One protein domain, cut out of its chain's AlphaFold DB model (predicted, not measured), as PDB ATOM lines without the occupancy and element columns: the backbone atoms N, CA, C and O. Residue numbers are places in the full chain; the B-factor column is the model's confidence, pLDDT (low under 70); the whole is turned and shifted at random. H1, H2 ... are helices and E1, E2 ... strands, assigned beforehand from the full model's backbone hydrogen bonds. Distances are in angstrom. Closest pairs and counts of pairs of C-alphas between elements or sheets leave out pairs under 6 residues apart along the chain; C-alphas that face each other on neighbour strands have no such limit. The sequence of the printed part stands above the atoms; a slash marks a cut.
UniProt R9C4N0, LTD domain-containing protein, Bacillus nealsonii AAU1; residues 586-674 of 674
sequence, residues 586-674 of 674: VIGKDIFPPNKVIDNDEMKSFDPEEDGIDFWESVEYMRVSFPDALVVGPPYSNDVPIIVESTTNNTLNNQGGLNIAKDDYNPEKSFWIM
ATOM      1  N   VAL A 586      41.497  83.724 115.426       95.62
ATOM      2  CA  VAL A 586      40.594  83.268 116.485       95.62
ATOM      3  C   VAL A 586      40.992  81.867 116.955       95.62
ATOM      4  O   VAL A 586      40.861  80.892 116.211       95.62
ATOM      5  N   ILE A 587      41.432  81.754 118.208       94.81
ATOM      6  CA  ILE A 587      41.763  80.475 118.847       94.81
ATOM      7  C   ILE A 587      40.503  79.608 118.957       94.81
ATOM      8  O   ILE A 587      39.444  80.082 119.368       94.81
ATOM      9  N   GLY A 588      40.609  78.336 118.567       92.12
ATOM     10  CA  GLY A 588      39.493  77.387 118.578       92.12
ATOM     11  C   GLY A 588      38.513  77.544 117.412       92.12
ATOM     12  O   GLY A 588      37.444  76.923 117.426       92.12
ATOM     13  N   LYS A 589      38.859  78.369 116.412       93.44
ATOM     14  CA  LYS A 589      38.101  78.539 115.165       93.44
ATOM     15  C   LYS A 589      39.009  78.596 113.938       93.44
ATOM     16  O   LYS A 589      38.787  77.830 113.004       93.44
ATOM     17  N   ASP A 590      39.979  79.508 113.934       94.25
ATOM     18  CA  ASP A 590      40.905  79.714 112.817       94.25
ATOM     19  C   ASP A 590      42.191  78.903 113.012       94.25
ATOM     20  O   ASP A 590      42.723  78.353 112.052       94.25
ATOM     21  N   ILE A 591      42.659  78.800 114.260       94.56
ATOM     22  CA  ILE A 591      43.824  78.007 114.666       94.56
ATOM     23  C   ILE A 591      43.509  77.216 115.940       94.56
ATOM     24  O   ILE A 591      42.717  77.659 116.779       94.56
ATOM     25  N   PHE A 592      44.111  76.035 116.068       94.50
ATOM     26  CA  PHE A 592      43.861  75.093 117.157       94.50
ATOM     27  C   PHE A 592      45.195  74.683 117.782       94.50
ATOM     28  O   PHE A 592      45.928  73.943 117.129       94.50
ATOM     29  N   PRO A 593      45.520  75.147 119.003       94.12
ATOM     30  CA  PRO A 593      46.720  74.687 119.686       94.12
ATOM     31  C   PRO A 593      46.657  73.171 119.922       94.12
ATOM     32  O   PRO A 593      45.569  72.651 120.218       94.12
ATOM     33  N   PRO A 594      47.801  72.467 119.860       93.75
ATOM     34  CA  PRO A 594      47.909  71.116 120.384       93.75
ATOM     35  C   PRO A 594      47.417  71.065 121.832       93.75
ATOM     36  O   PRO A 594      47.567  72.022 122.591       93.75
ATOM     37  N   ASN A 595      46.818  69.940 122.221       91.06
ATOM     38  CA  ASN A 595      46.213  69.761 123.546       91.06
ATOM     39  C   ASN A 595      46.737  68.532 124.290       91.06
ATOM     40  O   ASN A 595      46.035  67.948 125.104       91.06
ATOM     41  N   LYS A 596      47.963  68.096 123.978       90.44
ATOM     42  CA  LYS A 596      48.589  66.938 124.631       90.44
ATOM     43  C   LYS A 596      50.050  67.156 124.973       90.44
ATOM     44  O   LYS A 596      50.440  67.037 126.137       90.44
ATOM     45  N   VAL A 597      50.835  67.461 123.946       90.94
ATOM     46  CA  VAL A 597      52.291  67.515 124.000       90.94
ATOM     47  C   VAL A 597      52.743  68.968 124.098       90.94
ATOM     48  O   VAL A 597      52.298  69.821 123.338       90.94
ATOM     49  N   ILE A 598      53.568  69.263 125.103       90.62
ATOM     50  CA  ILE A 598      54.219  70.574 125.212       90.62
ATOM     51  C   ILE A 598      55.408  70.619 124.254       90.62
ATOM     52  O   ILE A 598      55.486  71.553 123.469       90.62
ATOM     53  N   ASP A 599      56.277  69.615 124.362       91.56
ATOM     54  CA  ASP A 599      57.456  69.336 123.538       91.56
ATOM     55  C   ASP A 599      57.782  67.841 123.723       91.56
ATOM     56  O   ASP A 599      57.718  67.338 124.859       91.56
ATOM     57  N   ASN A 600      58.058  67.107 122.643       91.81
ATOM     58  CA  ASN A 600      58.431  65.685 122.716       91.81
ATOM     59  C   ASN A 600      59.877  65.389 122.295       91.81
ATOM     60  O   ASN A 600      60.323  64.243 122.458       91.81
ATOM     61  N   ASP A 601      60.607  66.383 121.788       91.25
ATOM     62  CA  ASP A 601      61.913  66.177 121.177       91.25
ATOM     63  C   ASP A 601      63.033  67.049 121.753       91.25
ATOM     64  O   ASP A 601      64.189  66.899 121.339       91.25
ATOM     65  N   GLU A 602      62.742  67.816 122.804       89.50
ATOM     66  CA  GLU A 602      63.662  68.749 123.454       89.50
ATOM     67  C   GLU A 602      64.060  69.898 122.515       89.50
ATOM     68  O   GLU A 602      65.242  70.258 122.460       89.50
ATOM     69  N   MET A 603      63.091  70.466 121.785       87.88
ATOM     70  CA  MET A 603      63.276  71.585 120.848       87.88
ATOM     71  C   MET A 603      64.241  71.265 119.690       87.88
ATOM     72  O   MET A 603      65.018  72.116 119.240       87.88
ATOM     73  N   LYS A 604      64.292  69.999 119.257       87.56
ATOM     74  CA  LYS A 604      65.156  69.557 118.147       87.56
ATOM     75  C   LYS A 604      64.520  69.838 116.792       87.56
ATOM     76  O   LYS A 604      65.261  70.042 115.825       87.56
ATOM     77  N   SER A 605      63.198  69.817 116.707       91.94
ATOM     78  CA  SER A 605      62.440  70.162 115.514       91.94
ATOM     79  C   SER A 605      61.324  71.138 115.857       91.94
ATOM     80  O   SER A 605      60.846  71.169 116.978       91.94
ATOM     81  N   PHE A 606      60.970  71.967 114.877       93.69
ATOM     82  CA  PHE A 606      59.883  72.927 114.996       93.69
ATOM     83  C   PHE A 606      58.615  72.305 114.396       93.69
ATOM     84  O   PHE A 606      58.477  72.260 113.167       93.69
ATOM     85  N   ASP A 607      57.726  71.796 115.247       95.19
ATOM     86  CA  ASP A 607      56.485  71.104 114.888       95.19
ATOM     87  C   ASP A 607      55.254  71.696 115.612       95.19
ATOM     88  O   ASP A 607      54.742  71.131 116.580       95.19
ATOM     89  N   PRO A 608      54.706  72.824 115.125       95.06
ATOM     90  CA  PRO A 608      53.548  73.483 115.735       95.06
ATOM     91  C   PRO A 608      52.228  72.700 115.620       95.06
ATOM     92  O   PRO A 608      51.218  73.122 116.190       95.06
ATOM     93  N   GLU A 609      52.184  71.600 114.860       93.94
ATOM     94  CA  GLU A 609      51.002  70.731 114.798       93.94
ATOM     95  C   GLU A 609      50.991  69.698 115.935       93.94
ATOM     96  O   GLU A 609      49.910  69.285 116.375       93.94
ATOM     97  N   GLU A 610      52.167  69.290 116.419       93.56
ATOM     98  CA  GLU A 610      52.321  68.338 117.521       93.56
ATOM     99  C   GLU A 610      52.592  69.035 118.862       93.56
ATOM    100  O   GLU A 610      51.935  68.711 119.862       93.56
ATOM    101  N   ASP A 611      53.479  70.031 118.865       93.69
ATOM    102  CA  ASP A 611      54.051  70.626 120.065       93.69
ATOM    103  C   ASP A 611      53.441  71.994 120.380       93.69
ATOM    104  O   ASP A 611      53.431  72.943 119.591       93.69
ATOM    105  N   GLY A 612      52.891  72.101 121.589       93.56
ATOM    106  CA  GLY A 612      52.229  73.315 122.049       93.56
ATOM    107  C   GLY A 612      53.151  74.523 122.118       93.56
ATOM    108  O   GLY A 612      52.710  75.639 121.855       93.56
ATOM    109  N   ILE A 613      54.417  74.317 122.488       91.00
ATOM    110  CA  ILE A 613      55.384  75.410 122.570       91.00
ATOM    111  C   ILE A 613      55.665  76.008 121.182       91.00
ATOM    112  O   ILE A 613      55.645  77.229 121.036       91.00
ATOM    113  N   ASP A 614      55.772  75.162 120.162       93.75
ATOM    114  CA  ASP A 614      56.023  75.559 118.773       93.75
ATOM    115  C   ASP A 614      54.810  76.216 118.147       93.75
ATOM    116  O   ASP A 614      54.929  77.184 117.398       93.75
ATOM    117  N   PHE A 615      53.617  75.740 118.503       95.25
ATOM    118  CA  PHE A 615      52.382  76.405 118.124       95.25
ATOM    119  C   PHE A 615      52.369  77.857 118.610       95.25
ATOM    120  O   PHE A 615      52.079  78.761 117.826       95.25
ATOM    121  N   TRP A 616      52.685  78.105 119.885       92.81
ATOM    122  CA  TRP A 616      52.681  79.466 120.425       92.81
ATOM    123  C   TRP A 616      53.797  80.336 119.839       92.81
ATOM    124  O   TRP A 616      53.564  81.523 119.612       92.81
ATOM    125  N   GLU A 617      54.944  79.742 119.516       91.88
ATOM    126  CA  GLU A 617      56.030  80.400 118.782       91.88
ATOM    127  C   GLU A 617      55.598  80.781 117.351       91.88
ATOM    128  O   GLU A 617      55.822  81.898 116.892       91.88
ATOM    129  N   SER A 618      54.862  79.907 116.656       94.62
ATOM    130  CA  SER A 618      54.397  80.152 115.281       94.62
ATOM    131  C   SER A 618      53.430  81.333 115.140       94.62
ATOM    132  O   SER A 618      53.241  81.855 114.042       94.62
ATOM    133  N   VAL A 619      52.828  81.782 116.244       94.00
ATOM    134  CA  VAL A 619      51.933  82.949 116.294       94.00
ATOM    135  C   VAL A 619      52.491  84.076 117.161       94.00
ATOM    136  O   VAL A 619      51.738  84.973 117.560       94.00
ATOM    137  N   GLU A 620      53.796  84.056 117.449       92.44
ATOM    138  CA  GLU A 620      54.462  85.045 118.292       92.44
ATOM    139  C   GLU A 620      54.120  86.469 117.829       92.44
ATOM    140  O   GLU A 620      54.167  86.788 116.642       92.44
ATOM    141  N   TYR A 621      53.727  87.335 118.766       94.94
ATOM    142  CA  TYR A 621      53.345  88.733 118.528       94.94
ATOM    143  C   TYR A 621      52.125  88.983 117.620       94.94
ATOM    144  O   TYR A 621      51.681  90.133 117.502       94.94
ATOM    145  N   MET A 622      51.534  87.955 117.005       95.50
ATOM    146  CA  MET A 622      50.357  88.130 116.160       95.50
ATOM    147  C   MET A 622      49.149  88.561 116.989       95.50
ATOM    148  O   MET A 622      48.951  88.154 118.137       95.50
ATOM    149  N   ARG A 623      48.260  89.355 116.385       94.75
ATOM    150  CA  ARG A 623      46.949  89.609 116.992       94.75
ATOM    151  C   ARG A 623      46.149  88.306 117.012       94.75
ATOM    152  O   ARG A 623      45.784  87.783 115.962       94.75
ATOM    153  N   VAL A 624      45.817  87.832 118.207       93.75
ATOM    154  CA  VAL A 624      44.982  86.645 118.439       93.75
ATOM    155  C   VAL A 624      43.754  86.999 119.283       93.75
ATOM    156  O   VAL A 624      43.729  88.013 119.982       93.75
ATOM    157  N   SER A 625      42.697  86.194 119.190       93.88
ATOM    158  CA  SER A 625      41.453  86.367 119.945       93.88
ATOM    159  C   SER A 625      41.012  85.050 120.576       93.88
ATOM    160  O   SER A 625      41.025  84.013 119.919       93.88
ATOM    161  N   PHE A 626      40.582  85.113 121.837       93.25
ATOM    162  CA  PHE A 626      40.119  83.970 122.626       93.25
ATOM    163  C   PHE A 626      38.621  84.144 122.921       93.25
ATOM    164  O   PHE A 626      38.261  84.787 123.912       93.25
ATOM    165  N   PRO A 627      37.724  83.665 122.043       92.12
ATOM    166  CA  PRO A 627      36.288  83.784 122.258       92.12
ATOM    167  C   PRO A 627      35.855  82.908 123.436       92.12
ATOM    168  O   PRO A 627      36.319  81.778 123.569       92.12
ATOM    169  N   ASP A 628      34.964  83.436 124.280       89.75
ATOM    170  CA  ASP A 628      34.381  82.716 125.422       89.75
ATOM    171  C   ASP A 628      35.429  82.029 126.324       89.75
ATOM    172  O   ASP A 628      35.208  80.938 126.852       89.75
ATOM    173  N   ALA A 629      36.591  82.673 126.487       90.81
ATOM    174  CA  ALA A 629      37.713  82.107 127.220       90.81
ATOM    175  C   ALA A 629      37.359  81.824 128.688       90.81
ATOM    176  O   ALA A 629      36.814  82.674 129.399       90.81
ATOM    177  N   LEU A 630      37.722  80.633 129.157       90.62
ATOM    178  CA  LEU A 630      37.530  80.200 130.533       90.62
ATOM    179  C   LEU A 630      38.806  80.443 131.331       90.62
ATOM    180  O   LEU A 630      39.885  80.005 130.936       90.62
ATOM    181  N   VAL A 631      38.673  81.099 132.482       90.81
ATOM    182  CA  VAL A 631      39.760  81.228 133.459       90.81
ATOM    183  C   VAL A 631      39.897  79.903 134.206       90.81
ATOM    184  O   VAL A 631      38.992  79.517 134.944       90.81
ATOM    185  N   VAL A 632      41.027  79.219 134.026       90.38
ATOM    186  CA  VAL A 632      41.259  77.852 134.546       90.38
ATOM    187  C   VAL A 632      42.209  77.801 135.741       90.38
ATOM    188  O   VAL A 632      42.644  76.728 136.165       90.38
ATOM    189  N   GLY A 633      42.543  78.958 136.307       86.62
ATOM    190  CA  GLY A 633      43.408  79.063 137.473       86.62
ATOM    191  C   GLY A 633      43.528  80.493 138.000       86.62
ATOM    192  O   GLY A 633      43.093  81.440 137.343       86.62
ATOM    193  N   PRO A 634      44.096  80.663 139.206       84.81
ATOM    194  CA  PRO A 634      44.362  81.983 139.756       84.81
ATOM    195  C   PRO A 634      45.446  82.712 138.942       84.81
ATOM    196  O   PRO A 634      46.279  82.048 138.318       84.81
ATOM    197  N   PRO A 635      45.488  84.054 138.994       83.06
ATOM    198  CA  PRO A 635      46.568  84.813 138.382       83.06
ATOM    199  C   PRO A 635      47.942  84.421 138.944       83.06
ATOM    200  O   PRO A 635      48.088  84.216 140.154       83.06
ATOM    201  N   TYR A 636      48.955  84.363 138.086       75.31
ATOM    202  CA  TYR A 636      50.343  84.074 138.432       75.31
ATOM    203  C   TYR A 636      51.257  85.114 137.783       75.31
ATOM    204  O   TYR A 636      51.274  85.242 136.570       75.31
ATOM    205  N   SER A 637      52.021  85.863 138.585       71.94
ATOM    206  CA  SER A 637      52.992  86.851 138.082       71.94
ATOM    207  C   SER A 637      52.424  87.863 137.061       71.94
ATOM    208  O   SER A 637      53.120  88.259 136.132       71.94
ATOM    209  N   ASN A 638      51.183  88.316 137.284       74.44
ATOM    210  CA  ASN A 638      50.365  89.185 136.413       74.44
ATOM    211  C   ASN A 638      49.685  88.501 135.213       74.44
ATOM    212  O   ASN A 638      48.881  89.156 134.554       74.44
ATOM    213  N   ASP A 639      49.894  87.200 135.003       82.25
ATOM    214  CA  ASP A 639      49.200  86.428 133.972       82.25
ATOM    215  C   ASP A 639      47.956  85.717 134.503       82.25
ATOM    216  O   ASP A 639      47.954  85.191 135.616       82.25
ATOM    217  N   VAL A 640      46.911  85.621 133.684       87.44
ATOM    218  CA  VAL A 640      45.728  84.792 133.942       87.44
ATOM    219  C   VAL A 640      45.748  83.581 133.007       87.44
ATOM    220  O   VAL A 640      45.751  83.764 131.789       87.44
ATOM    221  N   PRO A 641      45.746  82.341 133.535       89.06
ATOM    222  CA  PRO A 641      45.669  81.151 132.701       89.06
ATOM    223  C   PRO A 641      44.255  80.994 132.134       89.06
ATOM    224  O   PRO A 641      43.281  80.856 132.885       89.06
ATOM    225  N   ILE A 642      44.158  80.979 130.808       91.25
ATOM    226  CA  ILE A 642      42.899  80.840 130.077       91.25
ATOM    227  C   ILE A 642      42.945  79.686 129.075       91.25
ATOM    228  O   ILE A 642      44.014  79.296 128.605       91.25
ATOM    229  N   ILE A 643      41.764  79.183 128.719       91.88
ATOM    230  CA  ILE A 643      41.548  78.283 127.577       91.88
ATOM    231  C   ILE A 643      40.324  78.717 126.780       91.88
ATOM    232  O   ILE A 643      39.434  79.370 127.321       91.88
ATOM    233  N   VAL A 644      40.231  78.280 125.527       92.44
ATOM    234  CA  VAL A 644      38.967  78.271 124.780       92.44
ATOM    235  C   VAL A 644      38.384  76.866 124.892       92.44
ATOM    236  O   VAL A 644      39.076  75.886 124.643       92.44
ATOM    237  N   GLU A 645      37.116  76.732 125.281       88.56
ATOM    238  CA  GLU A 645      36.527  75.410 125.564       88.56
ATOM    239  C   GLU A 645      36.616  74.449 124.362       88.56
ATOM    240  O   GLU A 645      36.816  73.253 124.544       88.56
ATOM    241  N   SER A 646      36.552  74.965 123.128       89.25
ATOM    242  CA  SER A 646      36.667  74.151 121.911       89.25
ATOM    243  C   SER A 646      38.069  73.603 121.625       89.25
ATOM    244  O   SER A 646      38.196  72.753 120.744       89.25
ATOM    245  N   THR A 647      39.116  74.063 122.320       90.12
ATOM    246  CA  THR A 647      40.496  73.592 122.095       90.12
ATOM    247  C   THR A 647      40.900  72.457 123.025       90.12
ATOM    248  O   THR A 647      41.848  71.733 122.722       90.12
ATOM    249  N   THR A 648      40.180  72.262 124.132       86.50
ATOM    250  CA  THR A 648      40.493  71.213 125.102       86.50
ATOM    251  C   THR A 648      39.593  69.992 124.927       86.50
ATOM    252  O   THR A 648      38.398  70.100 124.658       86.50
ATOM    253  N   ASN A 649      40.166  68.805 125.122       83.38
ATOM    254  CA  ASN A 649      39.407  67.559 125.253       83.38
ATOM    255  C   ASN A 649      39.173  67.175 126.726       83.38
ATOM    256  O   ASN A 649      38.552  66.145 127.007       83.38
ATOM    257  N   ASN A 650      39.663  67.986 127.668       80.56
ATOM    258  CA  ASN A 650      39.570  67.721 129.095       80.56
ATOM    259  C   ASN A 650      38.311  68.319 129.717       80.56
ATOM    260  O   ASN A 650      37.887  69.435 129.431       80.56
ATOM    261  N   THR A 651      37.734  67.578 130.661       83.75
ATOM    262  CA  THR A 651      36.694  68.113 131.542       83.75
ATOM    263  C   THR A 651      37.329  68.921 132.667       83.75
ATOM    264  O   THR A 651      38.219  68.415 133.358       83.75
ATOM    265  N   LEU A 652      36.814  70.126 132.912       86.62
ATOM    266  CA  LEU A 652      37.200  70.925 134.072       86.62
ATOM    267  C   LEU A 652      36.931  70.166 135.379       86.62
ATOM    268  O   LEU A 652      35.920  69.478 135.537       86.62
ATOM    269  N   ASN A 653      37.846  70.297 136.335       88.06
ATOM    270  CA  ASN A 653      37.683  69.741 137.670       88.06
ATOM    271  C   ASN A 653      36.672  70.557 138.500       88.06
ATOM    272  O   ASN A 653      36.214  71.626 138.100       88.06
ATOM    273  N   ASN A 654      36.343  70.078 139.704       88.12
ATOM    274  CA  ASN A 654      35.369  70.737 140.590       88.12
ATOM    275  C   ASN A 654      35.754  72.174 141.007       88.12
ATOM    276  O   ASN A 654      34.922  72.867 141.585       88.12
ATOM    277  N   GLN A 655      36.998  72.599 140.767       85.81
ATOM    278  CA  GLN A 655      37.500  73.951 141.034       85.81
ATOM    279  C   GLN A 655      37.573  74.814 139.759       85.81
ATOM    280  O   GLN A 655      38.092  75.923 139.814       85.81
ATOM    281  N   GLY A 656      37.074  74.320 138.620       84.81
ATOM    282  CA  GLY A 656      37.074  75.035 137.340       84.81
ATOM    283  C   GLY A 656      38.410  75.017 136.591       84.81
ATOM    284  O   GLY A 656      38.548  75.735 135.609       84.81
ATOM    285  N   GLY A 657      39.387  74.216 137.031       86.69
ATOM    286  CA  GLY A 657      40.697  74.097 136.383       86.69
ATOM    287  C   GLY A 657      40.864  72.819 135.560       86.69
ATOM    288  O   GLY A 657      40.078  71.878 135.682       86.69
ATOM    289  N   LEU A 658      41.928  72.761 134.759       87.50
ATOM    290  CA  LEU A 658      42.323  71.562 134.015       87.50
ATOM    291  C   LEU A 658      43.183  70.621 134.872       87.50
ATOM    292  O   LEU A 658      43.993  71.065 135.687       87.50
ATOM    293  N   ASN A 659      42.999  69.310 134.696       86.25
ATOM    294  CA  ASN A 659      43.841  68.296 135.332       86.25
ATOM    295  C   ASN A 659      44.978  67.902 134.387       86.25
ATOM    296  O   ASN A 659      44.762  67.757 133.191       86.25
ATOM    297  N   ILE A 660      46.169  67.661 134.932       85.69
ATOM    298  CA  ILE A 660      47.255  67.027 134.174       85.69
ATOM    299  C   ILE A 660      46.956  65.529 134.062       85.69
ATOM    300  O   ILE A 660      46.607  64.889 135.061       85.69
ATOM    301  N   ALA A 661      47.134  64.968 132.871       83.44
ATOM    302  CA  ALA A 661      47.138  63.533 132.625       83.44
ATOM    303  C   ALA A 661      48.517  63.070 132.131       83.44
ATOM    304  O   ALA A 661      49.412  63.862 131.857       83.44
ATOM    305  N   LYS A 662      48.710  61.749 132.052       82.25
ATOM    306  CA  LYS A 662      49.997  61.150 131.666       82.25
ATOM    307  C   LYS A 662      50.431  61.547 130.245       82.25
ATOM    308  O   LYS A 662      51.624  61.590 129.974       82.25
ATOM    309  N   ASP A 663      49.468  61.766 129.363       83.88
ATOM    310  CA  ASP A 663      49.624  62.091 127.944       83.88
ATOM    311  C   ASP A 663      48.998  63.446 127.584       83.88
ATOM    312  O   ASP A 663      48.754  63.713 126.411       83.88
ATOM    313  N   ASP A 664      48.708  64.274 128.591       87.81
ATOM    314  CA  ASP A 664      48.082  65.577 128.400       87.81
ATOM    315  C   ASP A 664      48.510  66.547 129.505       87.81
ATOM    316  O   ASP A 664      48.077  66.471 130.662       87.81
ATOM    317  N   TYR A 665      49.398  67.464 129.128       87.75
ATOM    318  CA  TYR A 665      49.912  68.508 130.009       87.75
ATOM    319  C   TYR A 665      49.212  69.860 129.814       87.75
ATOM    320  O   TYR A 665      49.616  70.852 130.423       87.75
ATOM    321  N   ASN A 666      48.107  69.879 129.067       90.81
ATOM    322  CA  ASN A 666      47.308  71.045 128.705       90.81
ATOM    323  C   ASN A 666      48.097  72.184 128.003       90.81
ATOM    324  O   ASN A 666      48.096  73.317 128.505       90.81
ATOM    325  N   PRO A 667      48.813  71.909 126.892       91.62
ATOM    326  CA  PRO A 667      49.542  72.919 126.110       91.62
ATOM    327  C   PRO A 667      48.653  74.001 125.472       91.62
ATOM    328  O   PRO A 667      49.127  75.095 125.169       91.62
ATOM    329  N   GLU A 668      47.351  73.747 125.333       91.94
ATOM    330  CA  GLU A 668      46.364  74.702 124.824       91.94
ATOM    331  C   GLU A 668      46.087  75.869 125.782       91.94
ATOM    332  O   GLU A 668      45.403  76.835 125.431       91.94
ATOM    333  N   LYS A 669      46.591  75.779 127.015       89.50
ATOM    334  CA  LYS A 669      46.475  76.821 128.029       89.50
ATOM    335  C   LYS A 669      47.438  77.966 127.731       89.50
ATOM    336  O   LYS A 669      48.651  77.798 127.789       89.50
ATOM    337  N   SER A 670      46.876  79.155 127.539       83.44
ATOM    338  CA  SER A 670      47.634  80.392 127.349       83.44
ATOM    339  C   SER A 670      47.682  81.203 128.642       83.44
ATOM    340  O   SER A 670      46.709  81.244 129.399       83.44
ATOM    341  N   PHE A 671      48.796  81.894 128.872       75.69
ATOM    342  CA  PHE A 671      48.977  82.833 129.979       75.69
ATOM    343  C   PHE A 671      48.930  84.259 129.424       75.69
ATOM    344  O   PHE A 671      49.699  84.587 128.526       75.69
ATOM    345  N   TRP A 672      47.976  85.068 129.893       61.62
ATOM    346  CA  TRP A 672      47.757  86.431 129.397       61.62
ATOM    347  C   TRP A 672      47.923  87.468 130.496       61.62
ATOM    348  O   TRP A 672      47.244  87.379 131.521       61.62
ATOM    349  N   ILE A 673      48.730  88.493 130.227       51.16
ATOM    350  CA  ILE A 673      48.799  89.706 131.044       51.16
ATOM    351  C   ILE A 673      47.477  90.471 130.875       51.16
ATOM    352  O   ILE A 673      47.064  90.745 129.745       51.16
ATOM    353  N   MET A 674      46.807  90.797 131.988       38.06
ATOM    354  CA  MET A 674      45.682  91.752 132.003       38.06
ATOM    355  C   MET A 674      46.152  93.203 131.968       38.06
ATOM    356  O   MET A 674      47.132  93.520 132.679       38.06
TER     357      MET A 674
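This is residues 586 to 674 of the 674 residues of the protein "LTD domain-containing protein" of Bacillus nealsonii AAU1 (UniProt R9C4N0). Little regular structure is present: this is a rounded body of long loops, with a two-stranded hairpin of E1 and E2 and one short helix, H1. The printed part has 89 residues, of which 16 are in named elements, in the order H1, E1, E2; the class is mixed, and the sheet E1 - E2 is antiparallel. It is compact, with a radius of gyration of the C-alphas of 12.8 A and spans of 36 by 32 by 27 A.

E1, residues 639 to 643, and E2, residues 670 to 673, form an antiparallel hairpin at 144 degrees. N 640 and O 672 are 2.8 A apart, within hydrogen-bond range. Residues 630 to 631 pair antiparallel with residues 642 to 643 of E1. H1, residues 612 to 618, is apart from E2; its O i to N i+4 pairs are all within hydrogen-bond range.

E1 is 12.9 A long, E2 10.1 A and H1 9.9 A. C-alpha 612 begins H1 at (52.229, 73.315, 122.049); C-alpha 673 ends E2 at (48.799, 89.706, 131.044).

The farthest C-alphas, of Lys 604 and Asn 654, are 37.3 A apart. The printed part has no cut. Both links are long. Residues 672 to 674 have pLDDT under 70.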